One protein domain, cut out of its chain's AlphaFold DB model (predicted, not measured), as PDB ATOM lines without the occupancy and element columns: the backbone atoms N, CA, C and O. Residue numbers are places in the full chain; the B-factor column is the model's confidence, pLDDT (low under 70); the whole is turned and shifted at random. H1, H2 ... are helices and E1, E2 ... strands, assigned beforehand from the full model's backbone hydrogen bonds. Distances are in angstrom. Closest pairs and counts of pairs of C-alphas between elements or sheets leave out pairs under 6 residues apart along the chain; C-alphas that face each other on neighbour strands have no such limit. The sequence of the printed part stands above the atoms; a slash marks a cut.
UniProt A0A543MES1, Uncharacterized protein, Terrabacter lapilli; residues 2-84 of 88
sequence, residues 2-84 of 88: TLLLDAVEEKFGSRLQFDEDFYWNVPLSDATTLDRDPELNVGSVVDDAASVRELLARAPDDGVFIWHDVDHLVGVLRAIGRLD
ATOM      1  N   THR A   2     186.382 198.864 137.706       78.50
ATOM      2  CA  THR A   2     185.631 197.597 137.638       78.50
ATOM      3  C   THR A   2     184.299 197.731 136.905       78.50
ATOM      4  O   THR A   2     184.166 197.109 135.871       78.50
ATOM      5  N   LEU A   3     183.415 198.668 137.280       91.75
ATOM      6  CA  LEU A   3     182.114 198.839 136.598       91.75
ATOM      7  C   LEU A   3     182.207 198.962 135.061       91.75
ATOM      8  O   LEU A   3     181.351 198.447 134.352       91.75
ATOM      9  N   LEU A   4     183.227 199.660 134.546       90.06
ATOM     10  CA  LEU A   4     183.417 199.823 133.103       90.06
ATOM     11  C   LEU A   4     183.867 198.514 132.453       90.06
ATOM     12  O   LEU A   4     183.307 198.120 131.438       90.06
ATOM     13  N   LEU A   5     184.881 197.860 133.023       90.56
ATOM     14  CA  LEU A   5     185.409 196.611 132.475       90.56
ATOM     15  C   LEU A   5     184.400 195.465 132.616       90.56
ATOM     16  O   LEU A   5     184.280 194.672 131.692       90.56
ATOM     17  N   ASP A   6     183.615 195.450 133.695       94.69
ATOM     18  CA  ASP A   6     182.509 194.515 133.901       94.69
ATOM     19  C   ASP A   6     181.449 194.687 132.796       94.69
ATOM     20  O   ASP A   6     181.030 193.710 132.182       94.69
ATOM     21  N   ALA A   7     181.065 195.930 132.472       95.56
ATOM     22  CA  ALA A   7     180.117 196.211 131.388       95.56
ATOM     23  C   ALA A   7     180.678 195.849 129.999       95.56
ATOM     24  O   ALA A   7     179.943 195.388 129.124       95.56
ATOM     25  N   VAL A   8     181.981 196.052 129.787       95.25
ATOM     26  CA  VAL A   8     182.677 195.638 128.559       95.25
ATOM     27  C   VAL A   8     182.668 194.117 128.434       95.25
ATOM     28  O   VAL A   8     182.335 193.608 127.368       95.25
ATOM     29  N   GLU A   9     182.983 193.392 129.506       95.94
ATOM     30  CA  GLU A   9     182.975 191.930 129.521       95.94
ATOM     31  C   GLU A   9     181.560 191.364 129.342       95.94
ATOM     32  O   GLU A   9     181.374 190.436 128.559       95.94
ATOM     33  N   GLU A  10     180.546 191.955 129.979       96.81
ATOM     34  CA  GLU A  10     179.141 191.570 129.786       96.81
ATOM     35  C   GLU A  10     178.711 191.714 128.318       96.81
ATOM     36  O   GLU A  10     178.007 190.858 127.779       96.81
ATOM     37  N   LYS A  11     179.154 192.784 127.651       96.12
ATOM     38  CA  LYS A  11     178.727 193.125 126.291       96.12
ATOM     39  C   LYS A  11     179.516 192.419 125.190       96.12
ATOM     40  O   LYS A  11     178.934 192.013 124.186       96.12
ATOM     41  N   PHE A  12     180.831 192.313 125.348       95.69
ATOM     42  CA  PHE A  12     181.752 191.848 124.305       95.69
ATOM     43  C   PHE A  12     182.459 190.533 124.663       95.69
ATOM     44  O   PHE A  12     183.128 189.946 123.812       95.69
ATOM     45  N   GLY A  13     182.287 190.039 125.891       96.19
ATOM     46  CA  GLY A  13     182.965 188.860 126.417       96.19
ATOM     47  C   GLY A  13     184.369 189.155 126.952       96.19
ATOM     48  O   GLY A  13     184.899 190.258 126.849       96.19
ATOM     49  N   SER A  14     185.004 188.118 127.500       93.62
ATOM     50  CA  SER A  14     186.334 188.198 128.126       93.62
ATOM     51  C   SER A  14     187.499 188.287 127.132       93.62
ATOM     52  O   SER A  14     188.646 188.503 127.524       93.62
ATOM     53  N   ARG A  15     187.225 188.113 125.832       94.31
ATOM     54  CA  ARG A  15     188.208 188.244 124.755       94.31
ATOM     55  C   ARG A  15     187.697 189.217 123.707       94.31
ATOM     56  O   ARG A  15     186.792 188.897 122.944       94.31
ATOM     57  N   LEU A  16     188.352 190.366 123.638       93.75
ATOM     58  CA  LEU A  16     188.078 191.379 122.630       93.75
ATOM     59  C   LEU A  16     188.851 191.075 121.344       93.75
ATOM     60  O   LEU A  16     189.990 190.604 121.382       93.75
ATOM     61  N   GLN A  17     188.222 191.357 120.206       92.25
ATOM     62  CA  GLN A  17     188.843 191.296 118.888       92.25
ATOM     63  C   GLN A  17     188.742 192.674 118.239       92.25
ATOM     64  O   GLN A  17     187.678 193.287 118.243       92.25
ATOM     65  N   PHE A  18     189.857 193.139 117.680       91.12
ATOM     66  CA  PHE A  18     189.950 194.405 116.968       91.12
ATOM     67  C   PHE A  18     190.397 194.124 115.537       91.12
ATOM     68  O   PHE A  18     191.366 193.393 115.334       91.12
ATOM     69  N   ASP A  19     189.700 194.706 114.564       90.12
ATOM     70  CA  ASP A  19     190.047 194.552 113.145       90.12
ATOM     71  C   ASP A  19     191.183 195.503 112.720       90.12
ATOM     72  O   ASP A  19     191.882 195.258 111.739       90.12
ATOM     73  N   GLU A  20     191.392 196.580 113.479       91.38
ATOM     74  CA  GLU A  20     192.323 197.665 113.172       91.38
ATOM     75  C   GLU A  20     193.321 197.847 114.319       91.38
ATOM     76  O   GLU A  20     192.917 198.036 115.472       91.38
ATOM     77  N   ASP A  21     194.613 197.852 113.995       95.94
ATOM     78  CA  ASP A  21     195.698 198.092 114.953       95.94
ATOM     79  C   ASP A  21     195.958 199.591 115.159       95.94
ATOM     80  O   ASP A  21     195.977 200.088 116.281       95.94
ATOM     81  N   PHE A  22     196.111 200.336 114.066       97.12
ATOM     82  CA  PHE A  22     196.531 201.731 114.137       97.12
ATOM     83  C   PHE A  22     195.375 202.700 114.376       97.12
ATOM     84  O   PHE A  22     194.259 202.504 113.889       97.12
ATOM     85  N   TYR A  23     195.670 203.793 115.079       95.19
ATOM     86  CA  TYR A  23     194.749 204.907 115.288       95.19
ATOM     87  C   TYR A  23     195.490 206.250 115.340       95.19
ATOM     88  O   TYR A  23     196.674 206.310 115.670       95.19
ATOM     89  N   TRP A  24     194.791 207.343 115.023       96.62
ATOM     90  CA  TRP A  24     195.321 208.694 115.225       96.62
ATOM     91  C   TRP A  24     195.327 209.048 116.708       96.62
ATOM     92  O   TRP A  24     194.297 208.953 117.377       96.62
ATOM     93  N   ASN A  25     196.472 209.497 117.203       95.38
ATOM     94  CA  ASN A  25     196.673 209.865 118.590       95.38
ATOM     95  C   ASN A  25     197.179 211.306 118.709       95.38
ATOM     96  O   ASN A  25     197.932 211.798 117.870       95.38
ATOM     97  N   VAL A  26     196.745 211.973 119.774       95.38
ATOM     98  CA  VAL A  26     197.330 213.230 120.237       95.38
ATOM     99  C   VAL A  26     198.170 212.877 121.466       95.38
ATOM    100  O   VAL A  26     197.578 212.452 122.465       95.38
ATOM    101  N   PRO A  27     199.507 213.027 121.423       89.81
ATOM    102  CA  PRO A  27     200.374 212.749 122.565       89.81
ATOM    103  C   PRO A  27     199.968 213.556 123.799       89.81
ATOM    104  O   PRO A  27     199.515 214.693 123.675       89.81
ATOM    105  N   LEU A  28     200.193 213.019 125.002       89.19
ATOM    106  CA  LEU A  28     199.826 213.683 126.262       89.19
ATOM    107  C   LEU A  28     200.353 215.129 126.385       89.19
ATOM    108  O   LEU A  28     199.636 216.007 126.876       89.19
ATOM    109  N   SER A  29     201.583 215.386 125.922       88.38
ATOM    110  CA  SER A  29     202.187 216.729 125.913       88.38
ATOM    111  C   SER A  29     201.342 217.743 125.145       88.38
ATOM    112  O   SER A  29     201.212 218.892 125.557       88.38
ATOM    113  N   ASP A  30     200.737 217.300 124.050       94.31
ATOM    114  CA  ASP A  30     199.975 218.132 123.128       94.31
ATOM    115  C   ASP A  30     198.496 218.155 123.519       94.31
ATOM    116  O   ASP A  30     197.859 219.199 123.456       94.31
ATOM    117  N   ALA A  31     197.970 217.049 124.053       92.44
ATOM    118  CA  ALA A  31     196.587 216.929 124.518       92.44
ATOM    119  C   ALA A  31     196.239 217.892 125.669       92.44
ATOM    120  O   ALA A  31     195.065 218.147 125.937       92.44
ATOM    121  N   THR A  32     197.256 218.404 126.367       91.38
ATOM    122  CA  THR A  32     197.119 219.333 127.500       91.38
ATOM    123  C   THR A  32     197.599 220.753 127.194       91.38
ATOM    124  O   THR A  32     197.450 221.643 128.032       91.38
ATOM    125  N   THR A  33     198.121 220.989 125.987       94.50
ATOM    126  CA  THR A  33     198.635 222.286 125.541       94.50
ATOM    127  C   THR A  33     197.616 222.934 124.601       94.50
ATOM    128  O   THR A  33     197.392 222.444 123.502       94.50
ATOM    129  N   LEU A  34     196.965 224.020 125.039       93.94
ATOM    130  CA  LEU A  34     195.812 224.616 124.335       93.94
ATOM    131  C   LEU A  34     196.123 225.910 123.562       93.94
ATOM    132  O   LEU A  34     195.218 226.518 122.996       93.94
ATOM    133  N   ASP A  35     197.370 226.374 123.573       96.19
ATOM    134  CA  ASP A  35     197.812 227.612 122.915       96.19
ATOM    135  C   ASP A  35     198.345 227.397 121.487       96.19
ATOM    136  O   ASP A  35     198.677 228.362 120.797       96.19
ATOM    137  N   ARG A  36     198.397 226.142 121.031       94.31
ATOM    138  CA  ARG A  36     198.793 225.733 119.680       94.31
ATOM    139  C   ARG A  36     197.983 224.526 119.219       94.31
ATOM    140  O   ARG A  36     197.388 223.825 120.033       94.31
ATOM    141  N   ASP A  37     198.016 224.269 117.916       96.31
ATOM    142  CA  ASP A  37     197.470 223.033 117.363       96.31
ATOM    143  C   ASP A  37     198.304 221.822 117.827       96.31
ATOM    144  O   ASP A  37     199.537 221.922 117.923       96.31
ATOM    145  N   PRO A  38     197.658 220.677 118.121       96.56
ATOM    146  CA  PRO A  38     198.365 219.464 118.499       96.56
ATOM    147  C   PRO A  38     199.048 218.822 117.291       96.56
ATOM    148  O   PRO A  38     198.489 218.779 116.191       96.56
ATOM    149  N   GLU A  39     200.220 218.232 117.507       95.38
ATOM    150  CA  GLU A  39     200.831 217.340 116.528       95.38
ATOM    151  C   GLU A  39     200.245 215.932 116.674       95.38
ATOM    152  O   GLU A  39     200.262 215.329 117.749       95.38
ATOM    153  N   LEU A  40     199.698 215.401 115.580       96.44
ATOM    154  CA  LEU A  40     199.161 214.044 115.556       96.44
ATOM    155  C   LEU A  40     200.281 213.026 115.352       96.44
ATOM    156  O   LEU A  40     201.149 213.202 114.496       96.44
ATOM    157  N   ASN A  41     200.193 211.908 116.063       94.81
ATOM    158  CA  ASN A  41     200.970 210.712 115.775       94.81
ATOM    159  C   ASN A  41     200.055 209.494 115.584       94.81
ATOM    160  O   ASN A  41     198.827 209.591 115.634       94.81
ATOM    161  N   VAL A  42     200.664 208.347 115.295       96.69
ATOM    162  CA  VAL A  42     199.955 207.076 115.128       96.69
ATOM    163  C   VAL A  42     200.221 206.214 116.355       96.69
ATOM    164  O   VAL A  42     201.380 205.947 116.669       96.69
ATOM    165  N   GLY A  43     199.155 205.799 117.035       96.00
ATOM    166  CA  GLY A  43     199.195 204.771 118.076       96.00
ATOM    167  C   GLY A  43     198.895 203.383 117.506       96.00
ATOM    168  O   GLY A  43     198.393 203.266 116.384       96.00
ATOM    169  N   SER A  44     199.194 202.338 118.278       97.69
ATOM    170  CA  SER A  44     198.972 200.932 117.919       97.69
ATOM    171  C   SER A  44     198.339 200.197 119.094       97.69
ATOM    172  O   SER A  44     198.921 200.116 120.169       97.69
ATOM    173  N   VAL A  45     197.165 199.604 118.869       97.25
ATOM    174  CA  VAL A  45     196.461 198.803 119.879       97.25
ATOM    175  C   VAL A  45     197.288 197.580 120.283       97.25
ATOM    176  O   VAL A  45     197.241 197.156 121.440       97.25
ATOM    177  N   VAL A  46     198.042 196.998 119.346       97.50
ATOM    178  CA  VAL A  46     198.938 195.869 119.627       97.50
ATOM    179  C   VAL A  46     200.077 196.293 120.553       97.50
ATOM    180  O   VAL A  46     200.346 195.581 121.526       97.50
ATOM    181  N   ASP A  47     200.716 197.429 120.270       97.50
ATOM    182  CA  ASP A  47     201.780 197.994 121.106       97.50
ATOM    183  C   ASP A  47     201.251 198.355 122.498       97.50
ATOM    184  O   ASP A  47     201.781 197.891 123.505       97.50
ATOM    185  N   ASP A  48     200.113 199.046 122.569       97.31
ATOM    186  CA  ASP A  48     199.470 199.420 123.830       97.31
ATOM    187  C   ASP A  48     199.144 198.201 124.703       97.31
ATOM    188  O   ASP A  48     199.434 198.172 125.902       97.31
ATOM    189  N   ALA A  49     198.567 197.151 124.109       96.38
ATOM    190  CA  ALA A  49     198.249 195.919 124.823       96.38
ATOM    191  C   ALA A  49     199.512 195.171 125.287       96.38
ATOM    192  O   ALA A  49     199.505 194.552 126.357       96.38
ATOM    193  N   ALA A  50     200.593 195.208 124.500       97.00
ATOM    194  CA  ALA A  50     201.878 194.639 124.889       97.00
ATOM    195  C   ALA A  50     202.491 195.412 126.065       97.00
ATOM    196  O   ALA A  50     202.821 194.789 127.074       97.00
ATOM    197  N   SER A  51     202.527 196.742 125.989       96.19
ATOM    198  CA  SER A  51     203.035 197.630 127.039       96.19
ATOM    199  C   SER A  51     202.257 197.497 128.349       96.19
ATOM    200  O   SER A  51     202.857 197.394 129.420       96.19
ATOM    201  N   VAL A  52     200.921 197.406 128.297       95.19
ATOM    202  CA  VAL A  52     200.096 197.159 129.496       95.19
ATOM    203  C   VAL A  52     200.379 195.776 130.090       95.19
ATOM    204  O   VAL A  52     200.477 195.636 131.310       95.19
ATOM    205  N   ARG A  53     200.552 194.742 129.257       95.25
ATOM    206  CA  ARG A  53     200.930 193.404 129.740       95.25
ATOM    207  C   ARG A  53     202.305 193.417 130.406       95.25
ATOM    208  O   ARG A  53     202.476 192.774 131.436       95.25
ATOM    209  N   GLU A  54     203.266 194.131 129.832       94.12
ATOM    210  CA  GLU A  54     204.602 194.289 130.404       94.12
ATOM    211  C   GLU A  54     204.549 195.020 131.742       94.12
ATOM    212  O   GLU A  54     205.111 194.520 132.710       94.12
ATOM    213  N   LEU A  55     203.805 196.127 131.836       93.44
ATOM    214  CA  LEU A  55     203.577 196.850 133.089       93.44
ATOM    215  C   LEU A  55     203.049 195.928 134.200       93.44
ATOM    216  O   LEU A  55     203.533 195.990 135.325       93.44
ATOM    217  N   LEU A  56     202.086 195.057 133.886       91.75
ATOM    218  CA  LEU A  56     201.519 194.100 134.845       91.75
ATOM    219  C   LEU A  56     202.500 192.991 135.260       91.75
ATOM    220  O   LEU A  56     202.297 192.361 136.297       91.75
ATOM    221  N   ALA A  57     203.532 192.734 134.454       93.19
ATOM    222  CA  ALA A  57     204.549 191.719 134.710       93.19
ATOM    223  C   ALA A  57     205.822 192.274 135.381       93.19
ATOM    224  O   ALA A  57     206.675 191.482 135.783       93.19
ATOM    225  N   ARG A  58     205.964 193.603 135.491       89.75
ATOM    226  CA  ARG A  58     207.136 194.265 136.088       89.75
ATOM    227  C   ARG A  58     207.302 193.903 137.565       89.75
ATOM    228  O   ARG A  58     206.327 193.776 138.309       89.75
ATOM    229  N   ALA A  59     208.555 193.769 137.999       87.94
ATOM    230  CA  ALA A  59     208.866 193.654 139.417       87.94
ATOM    231  C   ALA A  59     208.656 195.013 140.116       87.94
ATOM    232  O   ALA A  59     208.762 196.052 139.470       87.94
ATOM    233  N   PRO A  60     208.413 195.052 141.440       79.50
ATOM    234  CA  PRO A  60     208.254 196.313 142.174       79.50
ATOM    235  C   PRO A  60     209.445 197.276 142.056       79.50
ATOM    236  O   PRO A  60     209.267 198.484 142.195       79.50
ATOM    237  N   ASP A  61     210.642 196.737 141.812       81.94
ATOM    238  CA  ASP A  61     211.880 197.505 141.666       81.94
ATOM    239  C   ASP A  61     212.107 198.007 140.226       81.94
ATOM    240  O   ASP A  61     212.971 198.857 139.995       81.94
ATOM    241  N   ASP A  62     211.320 197.525 139.257       80.94
ATOM    242  CA  ASP A  62     211.315 198.050 137.896       80.94
ATOM    243  C   ASP A  62     210.499 199.350 137.887       80.94
ATOM    244  O   ASP A  62     209.308 199.373 138.202       80.94
ATOM    245  N   GLY A  63     211.147 200.466 137.555       82.50
ATOM    246  CA  GLY A  63     210.520 201.787 137.592       82.50
ATOM    247  C   GLY A  63     209.225 201.878 136.772       82.50
ATOM    248  O   GLY A  63     209.108 201.336 135.671       82.50
ATOM    249  N   VAL A  64     208.255 202.625 137.302       87.50
ATOM    250  CA  VAL A  64     207.013 202.980 136.603       87.50
ATOM    251  C   VAL A  64     207.150 204.392 136.049       87.50
ATOM    252  O   VAL A  64     207.388 205.346 136.794       87.50
ATOM    253  N   PHE A  65     206.957 204.539 134.742       91.12
ATOM    254  CA  PHE A  65     206.944 205.838 134.084       91.12
ATOM    255  C   PHE A  65     205.489 206.234 133.878       91.12
ATOM    256  O   PHE A  65     204.906 205.957 132.838       91.12
ATOM    257  N   ILE A  66     204.895 206.886 134.881       91.81
ATOM    258  CA  ILE A  66     203.447 207.165 134.922       91.81
ATOM    259  C   ILE A  66     202.940 207.788 133.614       91.81
ATOM    260  O   ILE A  66     201.917 207.355 133.100       91.81
ATOM    261  N   TRP A  67     203.655 208.769 133.056       91.50
ATOM    262  CA  TRP A  67     203.257 209.430 131.808       91.50
ATOM    263  C   TRP A  67     203.215 208.474 130.607       91.50
ATOM    264  O   TRP A  67     202.352 208.627 129.754       91.50
ATOM    265  N   HIS A  68     204.121 207.497 130.555       92.38
ATOM    266  CA  HIS A  68     204.253 206.517 129.479       92.38
ATOM    267  C   HIS A  68     203.224 205.398 129.638       92.38
ATOM    268  O   HIS A  68     202.451 205.095 128.737       92.38
ATOM    269  N   ASP A  69     203.180 204.813 130.833       94.19
ATOM    270  CA  ASP A  69     202.342 203.658 131.131       94.19
ATOM    271  C   ASP A  69     200.841 204.027 131.099       94.19
ATOM    272  O   ASP A  69     200.004 203.220 130.690       94.19
ATOM    273  N   VAL A  70     200.488 205.269 131.464       93.31
ATOM    274  CA  VAL A  70     199.117 205.787 131.311       93.31
ATOM    275  C   VAL A  70     198.753 206.027 129.846       93.31
ATOM    276  O   VAL A  70     197.602 205.779 129.493       93.31
ATOM    277  N   ASP A  71     199.684 206.472 128.997       93.88
ATOM    278  CA  ASP A  71     199.395 206.732 127.577       93.88
ATOM    279  C   ASP A  71     198.952 205.439 126.869       93.88
ATOM    280  O   ASP A  71     197.886 205.401 126.252       93.88
ATOM    281  N   HIS A  72     199.671 204.336 127.107       96.31
ATOM    282  CA  HIS A  72     199.293 203.012 126.604       96.31
ATOM    283  C   HIS A  72     197.980 202.488 127.202       96.31
ATOM    284  O   HIS A  72     197.137 201.946 126.484       96.31
ATOM    285  N   LEU A  73     197.741 202.675 128.508       95.25
ATOM    286  CA  LEU A  73     196.463 202.288 129.119       95.25
ATOM    287  C   LEU A  73     195.284 203.039 128.476       95.25
ATOM    288  O   LEU A  73     194.239 202.446 128.206       95.25
ATOM    289  N   VAL A  74     195.446 204.337 128.217       94.62
ATOM    290  CA  VAL A  74     194.439 205.150 127.526       94.62
ATOM    291  C   VAL A  74     194.241 204.668 126.089       94.62
ATOM    292  O   VAL A  74     193.093 204.606 125.645       94.62
ATOM    293  N   GLY A  75     195.306 204.280 125.385       95.50
ATOM    294  CA  GLY A  75     195.235 203.639 124.068       95.50
ATOM    295  C   GLY A  75     194.338 202.395 124.061       95.50
ATOM    296  O   GLY A  75     193.359 202.336 123.309       95.50
ATOM    297  N   VAL A  76     194.551 201.467 125.007       95.88
ATOM    298  CA  VAL A  76     193.685 200.284 125.189       95.88
ATOM    299  C   VAL A  76     192.233 200.679 125.483       95.88
ATOM    300  O   VAL A  76     191.307 200.143 124.872       95.88
ATOM    301  N   LEU A  77     191.999 201.632 126.389       94.81
ATOM    302  CA  LEU A  77     190.640 202.066 126.737       94.81
ATOM    303  C   LEU A  77     189.917 202.733 125.557       94.81
ATOM    304  O   LEU A  77     188.713 202.530 125.382       94.81
ATOM    305  N   ARG A  78     190.633 203.487 124.714       94.00
ATOM    306  CA  ARG A  78     190.088 204.048 123.470       94.00
ATOM    307  C   ARG A  78     189.721 202.949 122.482       94.00
ATOM    308  O   ARG A  78     188.642 203.016 121.897       94.00
ATOM    309  N   ALA A  79     190.567 201.930 122.332       94.88
ATOM    310  CA  ALA A  79     190.273 200.781 121.482       94.88
ATOM    311  C   ALA A  79     188.993 200.064 121.936       94.88
ATOM    312  O   ALA A  79     188.120 199.793 121.114       94.88
ATOM    313  N   ILE A  80     188.839 199.833 123.246       95.00
ATOM    314  CA  ILE A  80     187.618 199.265 123.837       95.00
ATOM    315  C   ILE A  80     186.405 200.151 123.532       95.00
ATOM    316  O   ILE A  80     185.392 199.653 123.049       95.00
ATOM    317  N   GLY A  81     186.509 201.463 123.762       94.00
ATOM    318  CA  GLY A  81     185.429 202.406 123.466       94.00
ATOM    319  C   GLY A  81     185.033 202.421 121.987       94.00
ATOM    320  O   GLY A  81     183.850 202.526 121.673       94.00
ATOM    321  N   ARG A  82     185.999 202.240 121.074       93.12
ATOM    322  CA  ARG A  82     185.751 202.155 119.626       93.12
ATOM    323  C   ARG A  82     184.802 201.009 119.265       93.12
ATOM    324  O   ARG A  82     183.994 201.181 118.357       93.12
ATOM    325  N   LEU A  83     184.857 199.880 119.979       92.50
ATOM    326  CA  LEU A  83     183.951 198.744 119.748       92.50
ATOM    327  C   LEU A  83     182.482 199.095 119.994       92.50
ATOM    328  O   LEU A  83     181.604 198.435 119.439       92.50
ATOM    329  N   ASP A  84     182.218 200.117 120.813       93.75
ATOM    330  CA  ASP A  84     180.868 200.556 121.152       93.75
ATOM    331  C   ASP A  84     180.437 201.859 120.467       93.75
ATOM    332  O   ASP A  84     179.439 202.478 120.845       93.75
TER     333      ASP A  84
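What this domain is: This is residues 2 to 84 of the 88 residues of an uncharacterized protein of Terrabacter lapilli (UniProt A0A543MES1). A long helix, H4, runs through the middle, with H3 packed on it at a steep tilt and a small ribbon of two strands, E1 and E2, at one side of H4; H1 sits away from the rest near the last turns of H4. At the other side of the domain, beyond the ribbon, the loop after H2 sticks out with residues 32 to 37, and residues 56 to 62, at the end of H3 and after it, stick out as well. The printed part has 83 residues with four named helices and two named strands, in the order H1 E1 H2 E2 H3 H4; the sheet has the order E1 - E2, antiparallel, and the class is mostly helix. The whole is only just loose, close to compact, with a radius of gyration of the C-alphas of 14.4 A and spans of 41 by 36 by 23 A.

Where its parts are: H1 is residues 2 to 12, 15.0 A long from first to last C-alpha, and begins with C-alpha 2 at (185.631, 197.597, 137.638). E1 is residues 22 to 25, 9.3 A, and H2 is residues 28 to 31, 4.9 A. E2 is residues 41 to 44, 10.2 A. H3 follows directly as residues 45 to 57, 18.3 A, with C-alpha 45 at (196.461, 198.803, 119.879). H4 is residues 66 to 82, 23.9 A, and ends with C-alpha 82 at (185.751, 202.155, 119.626).

How they stand to each other: H3 and H4 touch, with the C-alphas of Asp 48 and His 72 closest at 4.5 A; they stand at a steep tilt of 50 degrees and run opposite ways. E1 and E2 are antiparallel neighbours, with N 25 and O 41 within hydrogen-bond range at 2.8 A and N 43 and O 23 at 2.9 A. The closest C-alphas of E2 and H4 are those of Gly 43 and Gly 75, 7.3 A apart, and E1 and H4 are near each other. H1 and H4 are close but not clearly touching, with the C-alphas of Val 8 and Ile 80 closest at 7.7 A; they run the same way at a tilt of 38 degrees, only just steep. H2 and H4 are close but not clearly touching, with Leu 28 and Asp 71 the closest C-alphas at 7.1 A. H1 and H3 are apart, and so are H2 and H3. In H1 and H3 every O i to N i+4 pair is within hydrogen-bond range, in H4 12 of 13; H2 is too short for such a pair, and its 1 O i to N i+3 pair is within range.

The domain as a whole: The two C-alphas farthest apart are those of Gly 13 and Asp 35, at 41.6 A. The printed part has no cut. The links E1 to H2 and E2 to H3 are tight, the other links are short, and no link is long. The mean pLDDT of the printed part is 93.3, and no printed residue is under 70.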